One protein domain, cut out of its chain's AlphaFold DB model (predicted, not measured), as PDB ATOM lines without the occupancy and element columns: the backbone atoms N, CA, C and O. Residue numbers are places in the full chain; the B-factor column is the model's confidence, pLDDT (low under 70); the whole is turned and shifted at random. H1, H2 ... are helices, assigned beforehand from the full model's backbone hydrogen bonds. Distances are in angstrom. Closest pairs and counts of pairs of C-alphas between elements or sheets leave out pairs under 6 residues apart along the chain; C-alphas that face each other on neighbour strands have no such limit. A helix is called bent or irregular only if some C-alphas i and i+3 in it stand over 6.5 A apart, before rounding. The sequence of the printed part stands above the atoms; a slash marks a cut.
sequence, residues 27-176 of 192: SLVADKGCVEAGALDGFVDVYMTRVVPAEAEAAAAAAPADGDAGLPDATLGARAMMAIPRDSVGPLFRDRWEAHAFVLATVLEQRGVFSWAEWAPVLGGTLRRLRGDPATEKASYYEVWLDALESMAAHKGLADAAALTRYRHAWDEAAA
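Overview. This is residues 27 to 176 of the 192 residues of the protein "Putative metal chaperone, involved in Fe-nitrile hydratase activation, GTPase of COG0523 family" of Rhodovulum sp. PH10 (UniProt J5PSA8). Look for a run of crossed helices: H7 crosses both H5 and H8, H8 crosses H6, and H2 packs across H6, with H8 and H6 nearest the middle. H9 with short H1 makes one end of the long axis, and H4 lies at the opposite end. The printed part has 150 residues with nine named helices, H1 to H9 in chain order, and no named strand: all helix. It is compact, with a radius of gyration of the C-alphas of 15.6 A and spans of 43 by 34 by 32 A.

Along the chain. Find C-alpha 116 at (29.735, 18.294, 79.297); from there H7 runs 22.0 A to residue 131, neither bent nor irregular, but only just: C-alphas 118 and 121 are 6.3 A apart. H8 is residues 141 to 155, 21.2 A; H6, 96 to 110, 21.0 A; H5, 73 to 83; H3, 54 to 61; H2, 37 to 48. H1, residues 27 to 31, begins at C-alpha 27 (19.023, 19.658, 98.335). H4, 66 to 70, is irregular: C-alphas 67 and 70 are 7.2 A apart. H9, 161 to 176, runs 22.7 A to C-alpha 176 (6.902, 31.491, 104.370).

Arrangement. For each two helices that touch, the pair of residues named here is the pair with the closest C-alphas. H7 touches H5 about perpendicular, 83 degrees, at Ala 74 and Pro 121, 3.9 A. H7 touches H8 at a steep 60 degrees, Leu 123 to Ala 148, 5.3 A. H8 touches H6, Glu 98 to Tyr 142, 5.7 A; H6 touches H2, Val 44 to Ala 99, 5.7 A. H3 touches H5 at a shallow 13 degrees, opposite ways, Ala 60 to Ala 83, 6.1 A. H9 touches H1 with residues 163 to 167 alone, Leu 28 to Leu 164, 7.6 A. H4 touches no helix. O i to N i+4 pairs are within hydrogen-bond range throughout H1, H3, H5, H6, H8 and H9, but in 7 of 8 in H2, 10 of 12 in H7 and 0 of 1 in H4, where O i to N i+3 gives 0 of 2.

Size, cuts and confidence. The C-alphas farthest apart, Gly 70 and Ala 176, are 45.6 A apart. The printed part has no cut; the link from H5 to H6 is long. Look for pLDDT under 70 in 40 residues, among them 49 to 69 and 83 to 92.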
ATOM      1  N   SER A  27      19.210  20.412  97.086       88.56
ATOM      2  CA  SER A  27      19.023  19.658  98.335       88.56
ATOM      3  C   SER A  27      19.049  18.147  98.098       88.56
ATOM      4  O   SER A  27      19.777  17.434  98.780       88.56
ATOM      5  N   LEU A  28      18.337  17.657  97.076       88.31
ATOM      6  CA  LEU A  28      18.347  16.236  96.706       88.31
ATOM      7  C   LEU A  28      19.742  15.768  96.286       88.31
ATOM      8  O   LEU A  28      20.208  14.717  96.720       88.31
ATOM      9  N   VAL A  29      20.439  16.573  95.485       86.00
ATOM     10  CA  VAL A  29      21.836  16.334  95.109       86.00
ATOM     11  C   VAL A  29      22.747  16.315  96.349       86.00
ATOM     12  O   VAL A  29      23.651  15.479  96.428       86.00
ATOM     13  N   ALA A  30      22.512  17.187  97.331       86.25
ATOM     14  CA  ALA A  30      23.283  17.212  98.570       86.25
ATOM     15  C   ALA A  30      23.038  15.979  99.455       86.25
ATOM     16  O   ALA A  30      24.000  15.388  99.944       86.25
ATOM     17  N   ASP A  31      21.791  15.518  99.574       84.38
ATOM     18  CA  ASP A  31      21.430  14.318 100.346       84.38
ATOM     19  C   ASP A  31      22.008  13.020  99.748       84.38
ATOM     20  O   ASP A  31      22.237  12.042 100.461       84.38
ATOM     21  N   LYS A  32      22.320  13.005  98.443       82.38
ATOM     22  CA  LYS A  32      23.093  11.926  97.793       82.38
ATOM     23  C   LYS A  32      24.608  12.023  98.043       82.38
ATOM     24  O   LYS A  32      25.362  11.205  97.520       82.38
ATOM     25  N   GLY A  33      25.070  13.021  98.799       80.12
ATOM     26  CA  GLY A  33      26.486  13.336  99.009       80.12
ATOM     27  C   GLY A  33      27.162  13.993  97.801       80.12
ATOM     28  O   GLY A  33      28.378  14.203  97.807       80.12
ATOM     29  N   CYS A  34      26.406  14.327  96.749       73.38
ATOM     30  CA  CYS A  34      26.979  14.819  95.503       73.38
ATOM     31  C   CYS A  34      27.431  16.280  95.591       73.38
ATOM     32  O   CYS A  34      28.369  16.611  94.877       73.38
ATOM     33  N   VAL A  35      26.877  17.133  96.466       71.56
ATOM     34  CA  VAL A  35      27.383  18.499  96.751       71.56
ATOM     35  C   VAL A  35      27.143  18.868  98.226       71.56
ATOM     36  O   VAL A  35      26.273  18.299  98.866       71.56
ATOM     37  N   GLU A  36      27.902  19.809  98.791       68.31
ATOM     38  CA  GLU A  36      27.588  20.401 100.101       68.31
ATOM     39  C   GLU A  36      26.765  21.685  99.909       68.31
ATOM     40  O   GLU A  36      27.229  22.625  99.263       68.31
ATOM     41  N   ALA A  37      25.552  21.744 100.469       65.19
ATOM     42  CA  ALA A  37      24.616  22.853 100.246       65.19
ATOM     43  C   ALA A  37      25.182  24.229 100.658       65.19
ATOM     44  O   ALA A  37      25.032  25.203  99.926       65.19
ATOM     45  N   GLY A  38      25.910  24.306 101.778       63.03
ATOM     46  CA  GLY A  38      26.542  25.554 102.228       63.03
ATOM     47  C   GLY A  38      27.673  26.048 101.316       63.03
ATOM     48  O   GLY A  38      27.945  27.246 101.275       63.03
ATOM     49  N   ALA A  39      28.309  25.155 100.547       67.25
ATOM     50  CA  ALA A  39      29.318  25.542  99.566       67.25
ATOM     51  C   ALA A  39      28.678  26.171  98.315       67.25
ATOM     52  O   ALA A  39      29.222  27.135  97.779       67.25
ATOM     53  N   LEU A  40      27.512  25.669  97.878       74.38
ATOM     54  CA  LEU A  40      26.750  26.232  96.753       74.38
ATOM     55  C   LEU A  40      26.391  27.703  96.988       74.38
ATOM     56  O   LEU A  40      26.699  28.524  96.128       74.38
ATOM     57  N   ASP A  41      25.816  28.051  98.147       73.75
ATOM     58  CA  ASP A  41      25.458  29.443  98.474       73.75
ATOM     59  C   ASP A  41      26.677  30.385  98.381       73.75
ATOM     60  O   ASP A  41      26.585  31.455  97.780       73.75
ATOM     61  N   GLY A  42      27.844  29.962  98.884       73.69
ATOM     62  CA  GLY A  42      29.081  30.748  98.797       73.69
ATOM     63  C   GLY A  42      29.577  30.965  97.361       73.69
ATOM     64  O   GLY A  42      30.025  32.062  97.021       73.69
ATOM     65  N   PHE A  43      29.468  29.958  96.487       73.19
ATOM     66  CA  PHE A  43      29.770  30.131  95.061       73.19
ATOM     67  C   PHE A  43      28.744  31.035  94.367       73.19
ATOM     68  O   PHE A  43      29.136  31.902  93.586       73.19
ATOM     69  N   VAL A  44      27.452  30.881  94.666       78.94
ATOM     70  CA  VAL A  44      26.379  31.725  94.116       78.94
ATOM     71  C   VAL A  44      26.634  33.198  94.425       78.94
ATOM     72  O   VAL A  44      26.621  34.013  93.505       78.94
ATOM     73  N   ASP A  45      26.971  33.545  95.665       75.25
ATOM     74  CA  ASP A  45      27.235  34.936  96.053       75.25
ATOM     75  C   ASP A  45      28.475  35.526  95.327       75.25
ATOM     76  O   ASP A  45      28.478  36.695  94.924       75.25
ATOM     77  N   VAL A  46      29.503  34.710  95.048       75.88
ATOM     78  CA  VAL A  46      30.663  35.100  94.211       75.88
ATOM     79  C   VAL A  46      30.274  35.334  92.743       75.88
ATOM     80  O   VAL A  46      30.879  36.173  92.066       75.88
ATOM     81  N   TYR A  47      29.283  34.608  92.226       69.19
ATOM     82  CA  TYR A  47      28.806  34.738  90.846       69.19
ATOM     83  C   TYR A  47      27.763  35.851  90.647       69.19
ATOM     84  O   TYR A  47      27.719  36.430  89.564       69.19
ATOM     85  N   MET A  48      26.985  36.198  91.675       73.56
ATOM     86  CA  MET A  48      25.934  37.230  91.631       73.56
ATOM     87  C   MET A  48      26.451  38.682  91.558       73.56
ATOM     88  O   MET A  48      25.715  39.587  91.179       73.56
ATOM     89  N   THR A  49      27.700  38.954  91.932       64.44
ATOM     90  CA  THR A  49      28.157  40.294  92.371       64.44
ATOM     91  C   THR A  49      28.661  41.266  91.278       64.44
ATOM     92  O   THR A  49      29.678  41.936  91.466       64.44
ATOM     93  N   ARG A  50      28.030  41.350  90.093       64.50
ATOM     94  CA  ARG A  50      28.583  42.077  88.908       64.50
ATOM     95  C   ARG A  50      27.453  42.579  87.945       64.50
ATOM     96  O   ARG A  50      26.292  42.520  88.330       64.50
ATOM     97  N   VAL A  51      27.734  43.022  86.697       51.25
ATOM     98  CA  VAL A  51      26.724  43.212  85.592       51.25
ATOM     99  C   VAL A  51      27.100  42.515  84.251       51.25
ATOM    100  O   VAL A  51      28.281  42.502  83.903       51.25
ATOM    101  N   VAL A  52      26.157  41.865  83.534       49.28
ATOM    102  CA  VAL A  52      26.412  41.034  82.311       49.28
ATOM    103  C   VAL A  52      26.621  41.929  81.078       49.28
ATOM    104  O   VAL A  52      25.878  42.902  80.938       49.28
ATOM    105  N   PRO A  53      27.547  41.638  80.138       47.69
ATOM    106  CA  PRO A  53      27.553  42.340  78.855       47.69
ATOM    107  C   PRO A  53      26.259  42.045  78.077       47.69
ATOM    108  O   PRO A  53      25.921  40.888  77.840       47.69
ATOM    109  N   ALA A  54      25.552  43.086  77.629       51.59
ATOM    110  CA  ALA A  54      24.274  42.943  76.917       51.59
ATOM    111  C   ALA A  54      24.376  42.099  75.626       51.59
ATOM    112  O   ALA A  54      23.397  41.499  75.196       51.59
ATOM    113  N   GLU A  55      25.568  41.999  75.034       48.41
ATOM    114  CA  GLU A  55      25.861  41.129  73.887       48.41
ATOM    115  C   GLU A  55      25.760  39.635  74.236       48.41
ATOM    116  O   GLU A  55      25.306  38.839  73.418       48.41
ATOM    117  N   ALA A  56      26.121  39.253  75.463       51.00
ATOM    118  CA  ALA A  56      25.942  37.895  75.964       51.00
ATOM    119  C   ALA A  56      24.477  37.577  76.260       51.00
ATOM    120  O   ALA A  56      24.011  36.478  75.971       51.00
ATOM    121  N   GLU A  57      23.741  38.546  76.809       49.78
ATOM    122  CA  GLU A  57      22.295  38.420  76.979       49.78
ATOM    123  C   GLU A  57      21.609  38.258  75.616       49.78
ATOM    124  O   GLU A  57      20.787  37.359  75.445       49.78
ATOM    125  N   ALA A  58      22.005  39.060  74.624       55.06
ATOM    126  CA  ALA A  58      21.530  38.942  73.252       55.06
ATOM    127  C   ALA A  58      21.927  37.603  72.610       55.06
ATOM    128  O   ALA A  58      21.110  37.027  71.902       55.06
ATOM    129  N   ALA A  59      23.120  37.062  72.880       54.41
ATOM    130  CA  ALA A  59      23.542  35.745  72.394       54.41
ATOM    131  C   ALA A  59      22.761  34.585  73.045       54.41
ATOM    132  O   ALA A  59      22.407  33.627  72.359       54.41
ATOM    133  N   ALA A  60      22.451  34.682  74.341       54.00
ATOM    134  CA  ALA A  60      21.623  33.710  75.058       54.00
ATOM    135  C   ALA A  60      20.137  33.797  74.653       54.00
ATOM    136  O   ALA A  60      19.470  32.772  74.521       54.00
ATOM    137  N   ALA A  61      19.624  35.006  74.399       51.78
ATOM    138  CA  ALA A  61      18.287  35.231  73.849       51.78
ATOM    139  C   ALA A  61      18.183  34.801  72.372       51.78
ATOM    140  O   ALA A  61      17.158  34.259  71.965       51.78
ATOM    141  N   ALA A  62      19.262  34.948  71.594       54.00
ATOM    142  CA  ALA A  62      19.414  34.430  70.231       54.00
ATOM    143  C   ALA A  62      19.721  32.916  70.176       54.00
ATOM    144  O   ALA A  62      20.223  32.405  69.171       54.00
ATOM    145  N   ALA A  63      19.404  32.176  71.241       54.66
ATOM    146  CA  ALA A  63      19.339  30.726  71.190       54.66
ATOM    147  C   ALA A  63      18.311  30.266  70.140       54.66
ATOM    148  O   ALA A  63      17.194  30.786  70.083       54.66
ATOM    149  N   PRO A  64      18.595  29.116  69.517       53.56
ATOM    150  CA  PRO A  64      18.763  28.924  68.064       53.56
ATOM    151  C   PRO A  64      18.163  29.966  67.099       53.56
ATOM    152  O   PRO A  64      17.047  30.439  67.281       53.56
ATOM    153  N   ALA A  65      18.851  30.192  65.977       54.75
ATOM    154  CA  ALA A  65      18.271  30.877  64.817       54.75
ATOM    155  C   ALA A  65      17.334  29.930  64.038       54.75
ATOM    156  O   ALA A  65      17.496  28.711  64.113       54.75
ATOM    157  N   ASP A  66      16.426  30.466  63.211       56.81
ATOM    158  CA  ASP A  66      15.422  29.687  62.450       56.81
ATOM    159  C   ASP A  66      16.003  28.542  61.588       56.81
ATOM    160  O   ASP A  66      15.309  27.582  61.255       56.81
ATOM    161  N   GLY A  67      17.295  28.605  61.238       59.91
ATOM    162  CA  GLY A  67      18.005  27.544  60.513       59.91
ATOM    163  C   GLY A  67      18.352  26.292  61.335       59.91
ATOM    164  O   GLY A  67      18.747  25.279  60.759       59.91
ATOM    165  N   ASP A  68      18.206  26.319  62.660       67.25
ATOM    166  CA  ASP A  68      18.687  25.251  63.548       67.25
ATOM    167  C   ASP A  68      17.692  24.087  63.720       67.25
ATOM    168  O   ASP A  68      18.015  23.085  64.362       67.25
ATOM    169  N   ALA A  69      16.509  24.163  63.096       67.31
ATOM    170  CA  ALA A  69      15.465  23.132  63.146       67.31
ATOM    171  C   ALA A  69      15.922  21.734  62.665       67.31
ATOM    172  O   ALA A  69      15.317  20.727  63.031       67.31
ATOM    173  N   GLY A  70      16.996  21.661  61.868       75.56
ATOM    174  CA  GLY A  70      17.608  20.412  61.401       75.56
ATOM    175  C   GLY A  70      18.827  19.930  62.203       75.56
ATOM    176  O   GLY A  70      19.423  18.920  61.826       75.56
ATOM    177  N   LEU A  71      19.250  20.633  63.263       81.94
ATOM    178  CA  LEU A  71      20.476  20.283  63.991       81.94
ATOM    179  C   LEU A  71      20.271  19.148  65.015       81.94
ATOM    180  O   LEU A  71      19.263  19.136  65.732       81.94
ATOM    181  N   PRO A  72      21.258  18.237  65.165       88.75
ATOM    182  CA  PRO A  72      21.288  17.267  66.257       88.75
ATOM    183  C   PRO A  72      21.303  17.944  67.630       88.75
ATOM    184  O   PRO A  72      21.919  18.995  67.808       88.75
ATOM    185  N   ASP A  73      20.708  17.294  68.633       88.56
ATOM    186  CA  ASP A  73      20.633  17.830  70.000       88.56
ATOM    187  C   ASP A  73      21.997  18.166  70.595       88.56
ATOM    188  O   ASP A  73      22.186  19.253  71.133       88.56
ATOM    189  N   ALA A  74      22.979  17.277  70.434       86.44
ATOM    190  CA  ALA A  74      24.334  17.528  70.910       86.44
ATOM    191  C   ALA A  74      24.942  18.802  70.293       86.44
ATOM    192  O   ALA A  74      25.610  19.560  70.989       86.44
ATOM    193  N   THR A  75      24.674  19.085  69.014       86.06
ATOM    194  CA  THR A  75      25.151  20.302  68.336       86.06
ATOM    195  C   THR A  75      24.435  21.550  68.847       86.06
ATOM    196  O   THR A  75      25.080  22.575  69.073       86.06
ATOM    197  N   LEU A  76      23.120  21.467  69.058       84.00
ATOM    198  CA  LEU A  76      22.309  22.568  69.577       84.00
ATOM    199  C   LEU A  76      22.706  22.930  71.019       84.00
ATOM    200  O   LEU A  76      22.984  24.093  71.307       84.00
ATOM    201  N   GLY A  77      22.815  21.935  71.902       81.81
ATOM    202  CA  GLY A  77      23.263  22.138  73.279       81.81
ATOM    203  C   GLY A  77      24.718  22.598  73.368       81.81
ATOM    204  O   GLY A  77      25.006  23.517  74.125       81.81
ATOM    205  N   ALA A  78      25.629  22.062  72.548       83.19
ATOM    206  CA  ALA A  78      27.013  22.545  72.505       83.19
ATOM    207  C   ALA A  78      27.102  24.015  72.057       83.19
ATOM    208  O   ALA A  78      27.892  24.777  72.613       83.19
ATOM    209  N   ARG A  79      26.270  24.450  71.100       79.38
ATOM    210  CA  ARG A  79      26.170  25.870  70.720       79.38
ATOM    211  C   ARG A  79      25.630  26.739  71.851       79.38
ATOM    212  O   ARG A  79      26.215  27.785  72.107       79.38
ATOM    213  N   ALA A  80      24.594  26.291  72.559       77.88
ATOM    214  CA  ALA A  80      24.103  26.975  73.754       77.88
ATOM    215  C   ALA A  80      25.205  27.107  74.825       77.88
ATOM    216  O   ALA A  80      25.420  28.185  75.363       77.88
ATOM    217  N   MET A  81      25.996  26.054  75.055       76.00
ATOM    218  CA  MET A  81      27.126  26.096  75.989       76.00
ATOM    219  C   MET A  81      28.252  27.045  75.563       76.00
ATOM    220  O   MET A  81      28.885  27.657  76.418       76.00
ATOM    221  N   MET A  82      28.515  27.179  74.260       72.56
ATOM    222  CA  MET A  82      29.475  28.162  73.738       72.56
ATOM    223  C   MET A  82      28.945  29.603  73.800       72.56
ATOM    224  O   MET A  82      29.746  30.532  73.789       72.56
ATOM    225  N   ALA A  83      27.623  29.790  73.887       66.94
ATOM    226  CA  ALA A  83      27.000  31.089  74.131       66.94
ATOM    227  C   ALA A  83      27.045  31.512  75.613       66.94
ATOM    228  O   ALA A  83      26.801  32.681  75.905       66.94
ATOM    229  N   ILE A  84      27.401  30.614  76.548       64.06
ATOM    230  CA  ILE A  84      27.742  31.016  77.921       64.06
ATOM    231  C   ILE A  84      29.003  31.888  77.857       64.06
ATOM    232  O   ILE A  84      30.045  31.409  77.390       64.06
ATOM    233  N   PRO A  85      28.990  33.112  78.404       57.88
ATOM    234  CA  PRO A  85      30.208  33.892  78.540       57.88
ATOM    235  C   PRO A  85      31.156  33.199  79.515       57.88
ATOM    236  O   PRO A  85      30.945  33.159  80.728       57.88
ATOM    237  N   ARG A  86      32.234  32.642  78.973       54.78
ATOM    238  CA  ARG A  86      33.453  32.368  79.735       54.78
ATOM    239  C   ARG A  86      34.051  33.744  80.054       54.78
ATOM    240  O   ARG A  86      34.001  34.620  79.193       54.78
ATOM    241  N   ASP A  87      34.497  33.970  81.290       51.28
ATOM    242  CA  ASP A  87      34.661  35.334  81.811       51.28
ATOM    243  C   ASP A  87      35.575  36.237  80.957       51.28
ATOM    244  O   ASP A  87      36.522  35.805  80.302       51.28
ATOM    245  N   SER A  88      35.267  37.531  80.906       38.78
ATOM    246  CA  SER A  88      36.047  38.493  81.691       38.78
ATOM    247  C   SER A  88      35.179  39.657  82.197       38.78
ATOM    248  O   SER A  88      34.677  40.450  81.408       38.78
ATOM    249  N   VAL A  89      35.079  39.805  83.523       45.47
ATOM    250  CA  VAL A  89      34.523  40.987  84.233       45.47
ATOM    251  C   VAL A  89      33.036  41.296  83.949       45.47
ATOM    252  O   VAL A  89      32.645  42.393  83.570       45.47
ATOM    253  N   GLY A  90      32.198  40.303  84.248       45.88
ATOM    254  CA  GLY A  90      30.738  40.365  84.388       45.88
ATOM    255  C   GLY A  90      30.251  39.085  85.100       45.88
ATOM    256  O   GLY A  90      31.050  38.158  85.284       45.88
ATOM    257  N   PRO A  91      29.008  39.006  85.600       48.25
ATOM    258  CA  PRO A  91      28.343  37.789  86.000       48.25
ATOM    259  C   PRO A  91      27.637  37.284  84.744       48.25
ATOM    260  O   PRO A  91      27.964  37.670  83.619       48.25
ATOM    261  N   LEU A  92      26.643  36.438  84.945       60.03
ATOM    262  CA  LEU A  92      25.995  35.736  83.859       60.03
ATOM    263  C   LEU A  92      24.472  35.663  84.098       60.03
ATOM    264  O   LEU A  92      23.793  34.952  83.369       60.03
ATOM    265  N   PHE A  93      23.962  36.376  85.117       70.38
ATOM    266  CA  PHE A  93      22.704  36.100  85.821       70.38
ATOM    267  C   PHE A  93      21.972  37.392  86.212       70.38
ATOM    268  O   PHE A  93      22.614  38.357  86.636       70.38
ATOM    269  N   ARG A  94      20.643  37.387  86.094       70.19
ATOM    270  CA  ARG A  94      19.708  38.431  86.546       70.19
ATOM    271  C   ARG A  94      19.169  38.129  87.944       70.19
ATOM    272  O   ARG A  94      19.035  39.042  88.750       70.19
ATOM    273  N   ASP A  95      18.915  36.848  88.216       78.75
ATOM    274  CA  ASP A  95      18.322  36.346  89.456       78.75
ATOM    275  C   ASP A  95      19.224  35.321  90.159       78.75
ATOM    276  O   ASP A  95      20.071  34.662  89.547       78.75
ATOM    277  N   ARG A  96      18.997  35.129  91.468       84.62
ATOM    278  CA  ARG A  96      19.794  34.203  92.293       84.62
ATOM    279  C   ARG A  96      19.665  32.751  91.840       84.62
ATOM    280  O   ARG A  96      20.650  32.017  91.906       84.62
ATOM    281  N   TRP A  97      18.491  32.343  91.359       87.44
ATOM    282  CA  TRP A  97      18.249  30.984  90.877       87.44
ATOM    283  C   TRP A  97      19.048  30.652  89.606       87.44
ATOM    284  O   TRP A  97      19.526  29.525  89.483       87.44
ATOM    285  N   GLU A  98      19.271  31.619  88.704       85.38
ATOM    286  CA  GLU A  98      20.052  31.414  87.473       85.38
ATOM    287  C   GLU A  98      21.520  31.110  87.810       85.38
ATOM    288  O   GLU A  98      22.104  30.138  87.315       85.38
ATOM    289  N   ALA A  99      22.093  31.893  88.734       83.44
ATOM    290  CA  ALA A  99      23.427  31.653  89.279       83.44
ATOM    291  C   ALA A  99      23.507  30.283  89.967       83.44
ATOM    292  O   ALA A  99      24.467  29.537  89.768       83.44
ATOM    293  N   HIS A 100      22.475  29.925  90.733       87.25
ATOM    294  CA  HIS A 100      22.385  28.636  91.416       87.25
ATOM    295  C   HIS A 100      22.351  27.458  90.430       87.25
ATOM    296  O   HIS A 100      23.050  26.468  90.647       87.25
ATOM    297  N   ALA A 101      21.612  27.580  89.324       88.56
ATOM    298  CA  ALA A 101      21.545  26.568  88.274       88.56
ATOM    299  C   ALA A 101      22.912  26.366  87.605       88.56
ATOM    300  O   ALA A 101      23.404  25.240  87.525       88.56
ATOM    301  N   PHE A 102      23.578  27.445  87.190       85.06
ATOM    302  CA  PHE A 102      24.903  27.346  86.573       85.06
ATOM    303  C   PHE A 102      25.971  26.779  87.522       85.06
ATOM    304  O   PHE A 102      26.768  25.925  87.114       85.06
ATOM    305  N   VAL A 103      25.990  27.223  88.784       85.56
ATOM    306  CA  VAL A 103      26.918  26.700  89.799       85.56
ATOM    307  C   VAL A 103      26.648  25.216  90.043       85.56
ATOM    308  O   VAL A 103      27.590  24.427  90.014       85.56
ATOM    309  N   LEU A 104      25.385  24.805  90.206       87.75
ATOM    310  CA  LEU A 104      25.033  23.398  90.406       87.75
ATOM    311  C   LEU A 104      25.456  22.534  89.209       87.75
ATOM    312  O   LEU A 104      26.096  21.504  89.412       87.75
ATOM    313  N   ALA A 105      25.174  22.969  87.976       88.44
ATOM    314  CA  ALA A 105      25.615  22.284  86.759       88.44
ATOM    315  C   ALA A 105      27.141  22.103  86.723       88.44
ATOM    316  O   ALA A 105      27.641  21.004  86.481       88.44
ATOM    317  N   THR A 106      27.877  23.176  87.023       85.81
ATOM    318  CA  THR A 106      29.344  23.191  87.018       85.81
ATOM    319  C   THR A 106      29.929  22.275  88.093       85.81
ATOM    320  O   THR A 106      30.858  21.523  87.812       85.81
ATOM    321  N   VAL A 107      29.387  22.286  89.315       85.88
ATOM    322  CA  VAL A 107      29.885  21.432  90.406       85.88
ATOM    323  C   VAL A 107      29.548  19.957  90.161       85.88
ATOM    324  O   VAL A 107      30.377  19.094  90.451       85.88
ATOM    325  N   LEU A 108      28.374  19.648  89.601       87.62
ATOM    326  CA  LEU A 108      28.012  18.283  89.202       87.62
ATOM    327  C   LEU A 108      28.961  17.733  88.126       87.62
ATOM    328  O   LEU A 108      29.381  16.577  88.223       87.62
ATOM    329  N   GLU A 109      29.344  18.559  87.149       88.50
ATOM    330  CA  GLU A 109      30.305  18.175  86.111       88.50
ATOM    331  C   GLU A 109      31.722  17.992  86.662       88.50
ATOM    332  O   GLU A 109      32.331  16.943  86.458       88.50
ATOM    333  N   GLN A 110      32.215  18.938  87.467       85.75
ATOM    334  CA  GLN A 110      33.531  18.838  88.117       85.75
ATOM    335  C   GLN A 110      33.656  17.627  89.052       85.75
ATOM    336  O   GLN A 110      34.750  17.092  89.234       85.75
ATOM    337  N   ARG A 111      32.545  17.179  89.651       86.00
ATOM    338  CA  ARG A 111      32.480  15.960  90.472       86.00
ATOM    339  C   ARG A 111      32.238  14.682  89.657       86.00
ATOM    340  O   ARG A 111      32.134  13.608  90.244       86.00
ATOM    341  N   GLY A 112      32.164  14.774  88.327       88.38
ATOM    342  CA  GLY A 112      32.034  13.631  87.421       88.38
ATOM    343  C   GLY A 112      30.664  12.949  87.434       88.38
ATOM    344  O   GLY A 112      30.555  11.808  86.988       88.38
ATOM    345  N   VAL A 113      29.612  13.611  87.933       89.44
ATOM    346  CA  VAL A 113      28.236  13.070  87.914       89.44
ATOM    347  C   VAL A 113      27.745  12.915  86.471       89.44
ATOM    348  O   VAL A 113      27.118  11.917  86.099       89.44
ATOM    349  N   PHE A 114      28.066  13.901  85.643       91.25
ATOM    350  CA  PHE A 114      27.957  13.865  84.192       91.25
ATOM    351  C   PHE A 114      29.138  14.632  83.599       91.25
ATOM    352  O   PHE A 114      29.796  15.402  84.289       91.25
ATOM    353  N   SER A 115      29.391  14.439  82.316       91.06
ATOM    354  CA  SER A 115      30.323  15.235  81.523       91.06
ATOM    355  C   SER A 115      29.578  16.266  80.676       91.06
ATOM    356  O   SER A 115      28.424  16.063  80.286       91.06
ATOM    357  N   TRP A 116      30.261  17.340  80.280       89.06
ATOM    358  CA  TRP A 116      29.735  18.294  79.297       89.06
ATOM    359  C   TRP A 116      29.306  17.644  77.963       89.06
ATOM    360  O   TRP A 116      28.403  18.146  77.293       89.06
ATOM    361  N   ALA A 117      29.893  16.496  77.601       89.88
ATOM    362  CA  ALA A 117      29.510  15.710  76.427       89.88
ATOM    363  C   ALA A 117      28.163  14.971  76.591       89.88
ATOM    364  O   ALA A 117      27.429  14.830  75.616       89.88
ATOM    365  N   GLU A 118      27.813  14.536  77.807       91.12
ATOM    366  CA  GLU A 118      26.477  14.008  78.137       91.12
ATOM    367  C   GLU A 118      25.444  15.130  78.306       91.12
ATOM    368  O   GLU A 118      24.276  14.961  77.965       91.12
ATOM    369  N   TRP A 119      25.872  16.290  78.812       91.50
ATOM    370  CA  TRP A 119      25.019  17.461  79.014       91.50
ATOM    371  C   TRP A 119      24.475  18.038  77.701       91.50
ATOM    372  O   TRP A 119      23.275  18.293  77.586       91.50
ATOM    373  N   ALA A 120      25.336  18.207  76.691       90.06
ATOM    374  CA  ALA A 120      24.974  18.816  75.412       90.06
ATOM    375  C   ALA A 120      23.713  18.209  74.740       90.06
ATOM    376  O   ALA A 120      22.808  18.978  74.409       90.06
ATOM    377  N   PRO A 121      23.565  16.877  74.557       92.00
ATOM    378  CA  PRO A 121      22.342  16.310  73.983       92.00
ATOM    379  C   PRO A 121      21.101  16.477  74.876       92.00
ATOM    380  O   PRO A 121      20.002  16.642  74.349       92.00
ATOM    381  N   VAL A 122      21.238  16.490  76.208       93.06
ATOM    382  CA  VAL A 122      20.096  16.725  77.115       93.06
ATOM    383  C   VAL A 122      19.605  18.172  77.005       93.06
ATOM    384  O   VAL A 122      18.400  18.409  76.860       93.06
ATOM    385  N   LEU A 123      20.528  19.140  76.997       89.44
ATOM    386  CA  LEU A 123      20.203  20.559  76.833       89.44
ATOM    387  C   LEU A 123      19.586  20.845  75.454       89.44
ATOM    388  O   LEU A 123      18.548  21.500  75.378       89.44
ATOM    389  N   GLY A 124      20.165  20.309  74.373       88.94
ATOM    390  CA  GLY A 124      19.620  20.458  73.019       88.94
ATOM    391  C   GLY A 124      18.216  19.874  72.868       88.94
ATOM    392  O   GLY A 124      17.327  20.541  72.338       88.94
ATOM    393  N   GLY A 125      17.982  18.683  73.429       90.62
ATOM    394  CA  GLY A 125      16.659  18.058  73.413       90.62
ATOM    395  C   GLY A 125      15.618  18.887  74.162       90.62
ATOM    396  O   GLY A 125      14.466  18.962  73.738       90.62
ATOM    397  N   THR A 126      16.018  19.537  75.255       89.94
ATOM    398  CA  THR A 126      15.146  20.420  76.045       89.94
ATOM    399  C   THR A 126      14.854  21.724  75.300       89.94
ATOM    400  O   THR A 126      13.683  22.076  75.157       89.94
ATOM    401  N   LEU A 127      15.872  22.359  74.702       86.25
ATOM    402  CA  LEU A 127      15.708  23.509  73.799       86.25
ATOM    403  C   LEU A 127      14.718  23.208  72.664       86.25
ATOM    404  O   LEU A 127      13.814  24.007  72.421       86.25
ATOM    405  N   ARG A 128      14.838  22.050  71.990       85.94
ATOM    406  CA  ARG A 128      13.917  21.679  70.902       85.94
ATOM    407  C   ARG A 128      12.485  21.463  71.404       85.94
ATOM    408  O   ARG A 128      11.556  21.890  70.726       85.94
ATOM    409  N   ARG A 129      12.292  20.823  72.568       84.50
ATOM    410  CA  ARG A 129      10.947  20.610  73.143       84.50
ATOM    411  C   ARG A 129      10.249  21.934  73.451       84.50
ATOM    412  O   ARG A 129       9.133  22.126  72.985       84.50
ATOM    413  N   LEU A 130      10.913  22.845  74.165       81.56
ATOM    414  CA  LEU A 130      10.309  24.113  74.601       81.56
ATOM    415  C   LEU A 130      10.075  25.088  73.432       81.56
ATOM    416  O   LEU A 130       9.083  25.804  73.407       81.56
ATOM    417  N   ARG A 131      10.929  25.064  72.397       75.19
ATOM    418  CA  ARG A 131      10.686  25.782  71.125       75.19
ATOM    419  C   ARG A 131       9.512  25.205  70.318       75.19
ATOM    420  O   ARG A 131       8.927  25.922  69.517       75.19
ATOM    421  N   GLY A 132       9.194  23.921  70.488       73.81
ATOM    422  CA  GLY A 132       8.103  23.243  69.782       73.81
ATOM    423  C   GLY A 132       6.715  23.446  70.400       73.81
ATOM    424  O   GLY A 132       5.728  23.046  69.785       73.81
ATOM    425  N   ASP A 133       6.632  24.045  71.590       76.19
ATOM    426  CA  ASP A 133       5.387  24.291  72.314       76.19
ATOM    427  C   ASP A 133       5.137  25.809  72.468       76.19
ATOM    428  O   ASP A 133       5.871  26.482  73.196       76.19
ATOM    429  N   PRO A 134       4.076  26.366  71.847       72.75
ATOM    430  CA  PRO A 134       3.721  27.785  71.963       72.75
ATOM    431  C   PRO A 134       3.498  28.283  73.400       72.75
ATOM    432  O   PRO A 134       3.555  29.490  73.643       72.75
ATOM    433  N   ALA A 135       3.223  27.391  74.360       72.75
ATOM    434  CA  ALA A 135       3.088  27.756  75.769       72.75
ATOM    435  C   ALA A 135       4.442  28.020  76.453       72.75
ATOM    436  O   ALA A 135       4.489  28.783  77.418       72.75
ATOM    437  N   THR A 136       5.533  27.422  75.959       67.94
ATOM    438  CA  THR A 136       6.876  27.490  76.570       67.94
ATOM    439  C   THR A 136       7.948  28.111  75.670       67.94
ATOM    440  O   THR A 136       9.082  28.297  76.108       67.94
ATOM    441  N   GLU A 137       7.588  28.550  74.459       64.19
ATOM    442  CA  GLU A 137       8.473  29.217  73.490       64.19
ATOM    443  C   GLU A 137       9.296  30.377  74.095       64.19
ATOM    444  O   GLU A 137      10.443  30.610  73.700       64.19
ATOM    445  N   LYS A 138       8.716  31.078  75.080       65.12
ATOM    446  CA  LYS A 138       9.292  32.239  75.781       65.12
ATOM    447  C   LYS A 138      10.160  31.898  76.998       65.12
ATOM    448  O   LYS A 138      10.601  32.832  77.665       65.12
ATOM    449  N   ALA A 139      10.383  30.617  77.300       69.44
ATOM    450  CA  ALA A 139      11.223  30.202  78.421       69.44
ATOM    451  C   ALA A 139      12.616  30.846  78.333       69.44
ATOM    452  O   ALA A 139      13.240  30.889  77.263       69.44
ATOM    453  N   SER A 140      13.099  31.358  79.461       75.44
ATOM    454  CA  SER A 140      14.414  31.976  79.568       75.44
ATOM    455  C   SER A 140      15.513  30.937  79.347       75.44
ATOM    456  O   SER A 140      15.342  29.746  79.611       75.44
ATOM    457  N   TYR A 141      16.687  31.391  78.905       77.06
ATOM    458  CA  TYR A 141      17.846  30.520  78.699       77.06
ATOM    459  C   TYR A 141      18.152  29.638  79.927       77.06
ATOM    460  O   TYR A 141      18.444  28.450  79.776       77.06
ATOM    461  N   TYR A 142      18.030  30.191  81.138       81.69
ATOM    462  CA  TYR A 142      18.295  29.450  82.369       81.69
ATOM    463  C   TYR A 142      17.131  28.566  82.831       81.69
ATOM    464  O   TYR A 142      17.386  27.561  83.494       81.69
ATOM    465  N   GLU A 143      15.884  28.840  82.436       84.56
ATOM    466  CA  GLU A 143      14.768  27.904  82.654       84.56
ATOM    467  C   GLU A 143      14.999  26.619  81.845       84.56
ATOM    468  O   GLU A 143      14.866  25.518  82.378       84.56
ATOM    469  N   VAL A 144      15.487  26.739  80.603       85.81
ATOM    470  CA  VAL A 144      15.885  25.570  79.797       85.81
ATOM    471  C   VAL A 144      17.048  24.796  80.436       85.81
ATOM    472  O   VAL A 144      17.099  23.567  80.354       85.81
ATOM    473  N   TRP A 145      17.980  25.491  81.098       87.44
ATOM    474  CA  TRP A 145      19.045  24.849  81.880       87.44
ATOM    475  C   TRP A 145      18.517  24.120  83.108       87.44
ATOM    476  O   TRP A 145      18.978  23.019  83.395       87.44
ATOM    477  N   LEU A 146      17.564  24.709  83.827       91.12
ATOM    478  CA  LEU A 146      16.944  24.109  85.003       91.12
ATOM    479  C   LEU A 146      16.176  22.830  84.633       91.12
ATOM    480  O   LEU A 146      16.399  21.785  85.244       91.12
ATOM    481  N   ASP A 147      15.380  22.875  83.565       91.06
ATOM    482  CA  ASP A 147      14.706  21.706  82.986       91.06
ATOM    483  C   ASP A 147      15.707  20.609  82.570       91.06
ATOM    484  O   ASP A 147      15.484  19.416  82.811       91.06
ATOM    485  N   ALA A 148      16.838  20.991  81.964       91.88
ATOM    486  CA  ALA A 148      17.904  20.060  81.597       91.88
ATOM    487  C   ALA A 148      18.648  19.493  82.826       91.88
ATOM    488  O   ALA A 148      19.041  18.324  82.806       91.88
ATOM    489  N   LEU A 149      18.797  20.267  83.908       92.06
ATOM    490  CA  LEU A 149      19.416  19.841  85.169       92.06
ATOM    491  C   LEU A 149      18.543  18.837  85.913       92.06
ATOM    492  O   LEU A 149      19.039  17.781  86.305       92.06
ATOM    493  N   GLU A 150      17.251  19.129  86.066       93.00
ATOM    494  CA  GLU A 150      16.279  18.195  86.639       93.00
ATOM    495  C   GLU A 150      16.216  16.906  85.811       93.00
ATOM    496  O   GLU A 150      16.290  15.808  86.366       93.00
ATOM    497  N   SER A 151      16.190  17.028  84.476       91.56
ATOM    498  CA  SER A 151      16.257  15.880  83.566       91.56
ATOM    499  C   SER A 151      17.527  15.055  83.795       91.56
ATOM    500  O   SER A 151      17.437  13.841  83.976       91.56
ATOM    501  N   MET A 152      18.706  15.681  83.819       92.19
ATOM    502  CA  MET A 152      19.985  14.991  84.020       92.19
ATOM    503  C   MET A 152      20.048  14.303  85.390       92.19
ATOM    504  O   MET A 152      20.421  13.132  85.477       92.19
ATOM    505  N   ALA A 153      19.626  14.984  86.456       89.81
ATOM    506  CA  ALA A 153      19.586  14.424  87.804       89.81
ATOM    507  C   ALA A 153      18.615  13.237  87.923       89.81
ATOM    508  O   ALA A 153      18.940  12.261  88.602       89.81
ATOM    509  N   ALA A 154      17.475  13.279  87.226       90.56
ATOM    510  CA  ALA A 154      16.542  12.160  87.146       90.56
ATOM    511  C   ALA A 154      17.136  10.957  86.395       90.56
ATOM    512  O   ALA A 154      17.099   9.837  86.902       90.56
ATOM    513  N   HIS A 155      17.775  11.178  85.241       90.31
ATOM    514  CA  HIS A 155      18.453  10.109  84.489       90.31
ATOM    515  C   HIS A 155      19.619   9.479  85.272       90.31
ATOM    516  O   HIS A 155      19.914   8.299  85.095       90.31
ATOM    517  N   LYS A 156      20.268  10.246  86.158       88.19
ATOM    518  CA  LYS A 156      21.348   9.781  87.046       88.19
ATOM    519  C   LYS A 156      20.843   9.217  88.389       88.19
ATOM    520  O   LYS A 156      21.661   8.814  89.211       88.19
ATOM    521  N   GLY A 157      19.527   9.174  88.631       88.12
ATOM    522  CA  GLY A 157      18.929   8.642  89.868       88.12
ATOM    523  C   GLY A 157      19.182   9.483  91.129       88.12
ATOM    524  O   GLY A 157      19.044   8.985  92.250       88.12
ATOM    525  N   LEU A 158      19.575  10.751  90.963       86.25
ATOM    526  CA  LEU A 158      19.832  11.678  92.068       86.25
ATOM    527  C   LEU A 158      18.549  12.328  92.589       86.25
ATOM    528  O   LEU A 158      18.424  12.556  93.790       86.25
ATOM    529  N   ALA A 159      17.596  12.570  91.692       87.44
ATOM    530  CA  ALA A 159      16.284  13.122  91.986       87.44
ATOM    531  C   ALA A 159      15.192  12.281  91.310       87.44
ATOM    532  O   ALA A 159      15.428  11.660  90.277       87.44
ATOM    533  N   ASP A 160      13.985  12.298  91.862       87.62
ATOM    534  CA  ASP A 160      12.776  11.835  91.181       87.62
ATOM    535  C   ASP A 160      11.683  12.910  91.290       87.62
ATOM    536  O   ASP A 160      11.804  13.856  92.072       87.62
ATOM    537  N   ALA A 161      10.628  12.803  90.481       85.88
ATOM    538  CA  ALA A 161       9.594  13.835  90.404       85.88
ATOM    539  C   ALA A 161       8.815  14.018  91.724       85.88
ATOM    540  O   ALA A 161       8.413  15.140  92.046       85.88
ATOM    541  N   ALA A 162       8.624  12.952  92.508       88.25
ATOM    542  CA  ALA A 162       7.932  13.029  93.793       88.25
ATOM    543  C   ALA A 162       8.830  13.686  94.853       88.25
ATOM    544  O   ALA A 162       8.372  14.551  95.599       88.25
ATOM    545  N   ALA A 163      10.118  13.341  94.863       88.31
ATOM    546  CA  ALA A 163      11.124  13.963  95.709       88.31
ATOM    547  C   ALA A 163      11.302  15.458  95.377       88.31
ATOM    548  O   ALA A 163      11.253  16.284  96.284       88.31
ATOM    549  N   LEU A 164      11.408  15.831  94.095       88.44
ATOM    550  CA  LEU A 164      11.464  17.239  93.666       88.44
ATOM    551  C   LEU A 164      10.225  18.017  94.115       88.44
ATOM    552  O   LEU A 164      10.359  19.093  94.693       88.44
ATOM    553  N   THR A 165       9.027  17.460  93.915       90.44
ATOM    554  CA  THR A 165       7.770  18.086  94.360       90.44
ATOM    555  C   THR A 165       7.746  18.274  95.879       90.44
ATOM    556  O   THR A 165       7.433  19.362  96.360       90.44
ATOM    557  N   ARG A 166       8.149  17.250  96.645       90.38
ATOM    558  CA  ARG A 166       8.206  17.308  98.110       90.38
ATOM    559  C   ARG A 166       9.185  18.372  98.614       90.38
ATOM    560  O   ARG A 166       8.847  19.117  99.526       90.38
ATOM    561  N   TYR A 167      10.383  18.453  98.035       90.50
ATOM    562  CA  TYR A 167      11.375  19.445  98.453       90.50
ATOM    563  C   TYR A 167      10.998  20.862  98.001       90.50
ATOM    564  O   TYR A 167      11.296  21.803  98.729       90.50
ATOM    565  N   ARG A 168      10.306  21.041  96.863       91.94
ATOM    566  CA  ARG A 168       9.745  22.347  96.461       91.94
ATOM    567  C   ARG A 168       8.748  22.859  97.499       91.94
ATOM    568  O   ARG A 168       8.902  23.985  97.951       91.94
ATOM    569  N   HIS A 169       7.805  22.014  97.924       89.62
ATOM    570  CA  HIS A 169       6.854  22.345  98.993       89.62
ATOM    571  C   HIS A 169       7.575  22.710 100.297       89.62
ATOM    572  O   HIS A 169       7.309  23.753 100.882       89.62
ATOM    573  N   ALA A 170       8.558  21.904 100.712       90.19
ATOM    574  CA  ALA A 170       9.315  22.175 101.933       90.19
ATOM    575  C   ALA A 170      10.138  23.473 101.873       90.19
ATOM    576  O   ALA A 170      10.295  24.151 102.886       90.19
ATOM    577  N   TRP A 171      10.649  23.858 100.699       89.75
ATOM    578  CA  TRP A 171      11.321  25.149 100.523       89.75
ATOM    579  C   TRP A 171      10.356  26.340 100.546       89.75
ATOM    580  O   TRP A 171      10.765  27.402 101.013       89.75
ATOM    581  N   ASP A 172       9.113  26.174 100.090       89.62
ATOM    582  CA  ASP A 172       8.079  27.218 100.132       89.62
ATOM    583  C   ASP A 172       7.587  27.439 101.573       89.62
ATOM    584  O   ASP A 172       7.635  28.561 102.075       89.62
ATOM    585  N   GLU A 173       7.292  26.364 102.314       88.25
ATOM    586  CA  GLU A 173       6.998  26.413 103.759       88.25
ATOM    587  C   GLU A 173       8.161  27.024 104.565       88.25
ATOM    588  O   GLU A 173       7.973  27.911 105.407       88.25
ATOM    589  N   ALA A 174       9.403  26.618 104.270       87.12
ATOM    590  CA  ALA A 174      10.585  27.202 104.898       87.12
ATOM    591  C   ALA A 174      10.734  28.702 104.583       87.12
ATOM    592  O   ALA A 174      11.186  29.453 105.455       87.12
ATOM    593  N   ALA A 175      10.372  29.141 103.372       85.88
ATOM    594  CA  ALA A 175      10.381  30.547 102.974       85.88
ATOM    595  C   ALA A 175       9.289  31.340 103.703       85.88
ATOM    596  O   ALA A 175       9.616  32.321 104.367       85.88
ATOM    597  N   ALA A 176       8.039  30.868 103.687       86.12
ATOM    598  CA  ALA A 176       6.902  31.491 104.370       86.12
ATOM    599  C   ALA A 176       7.129  31.654 105.887       86.12
ATOM    600  O   ALA A 176       6.715  32.643 106.496       86.12
TER     601      ALA A 176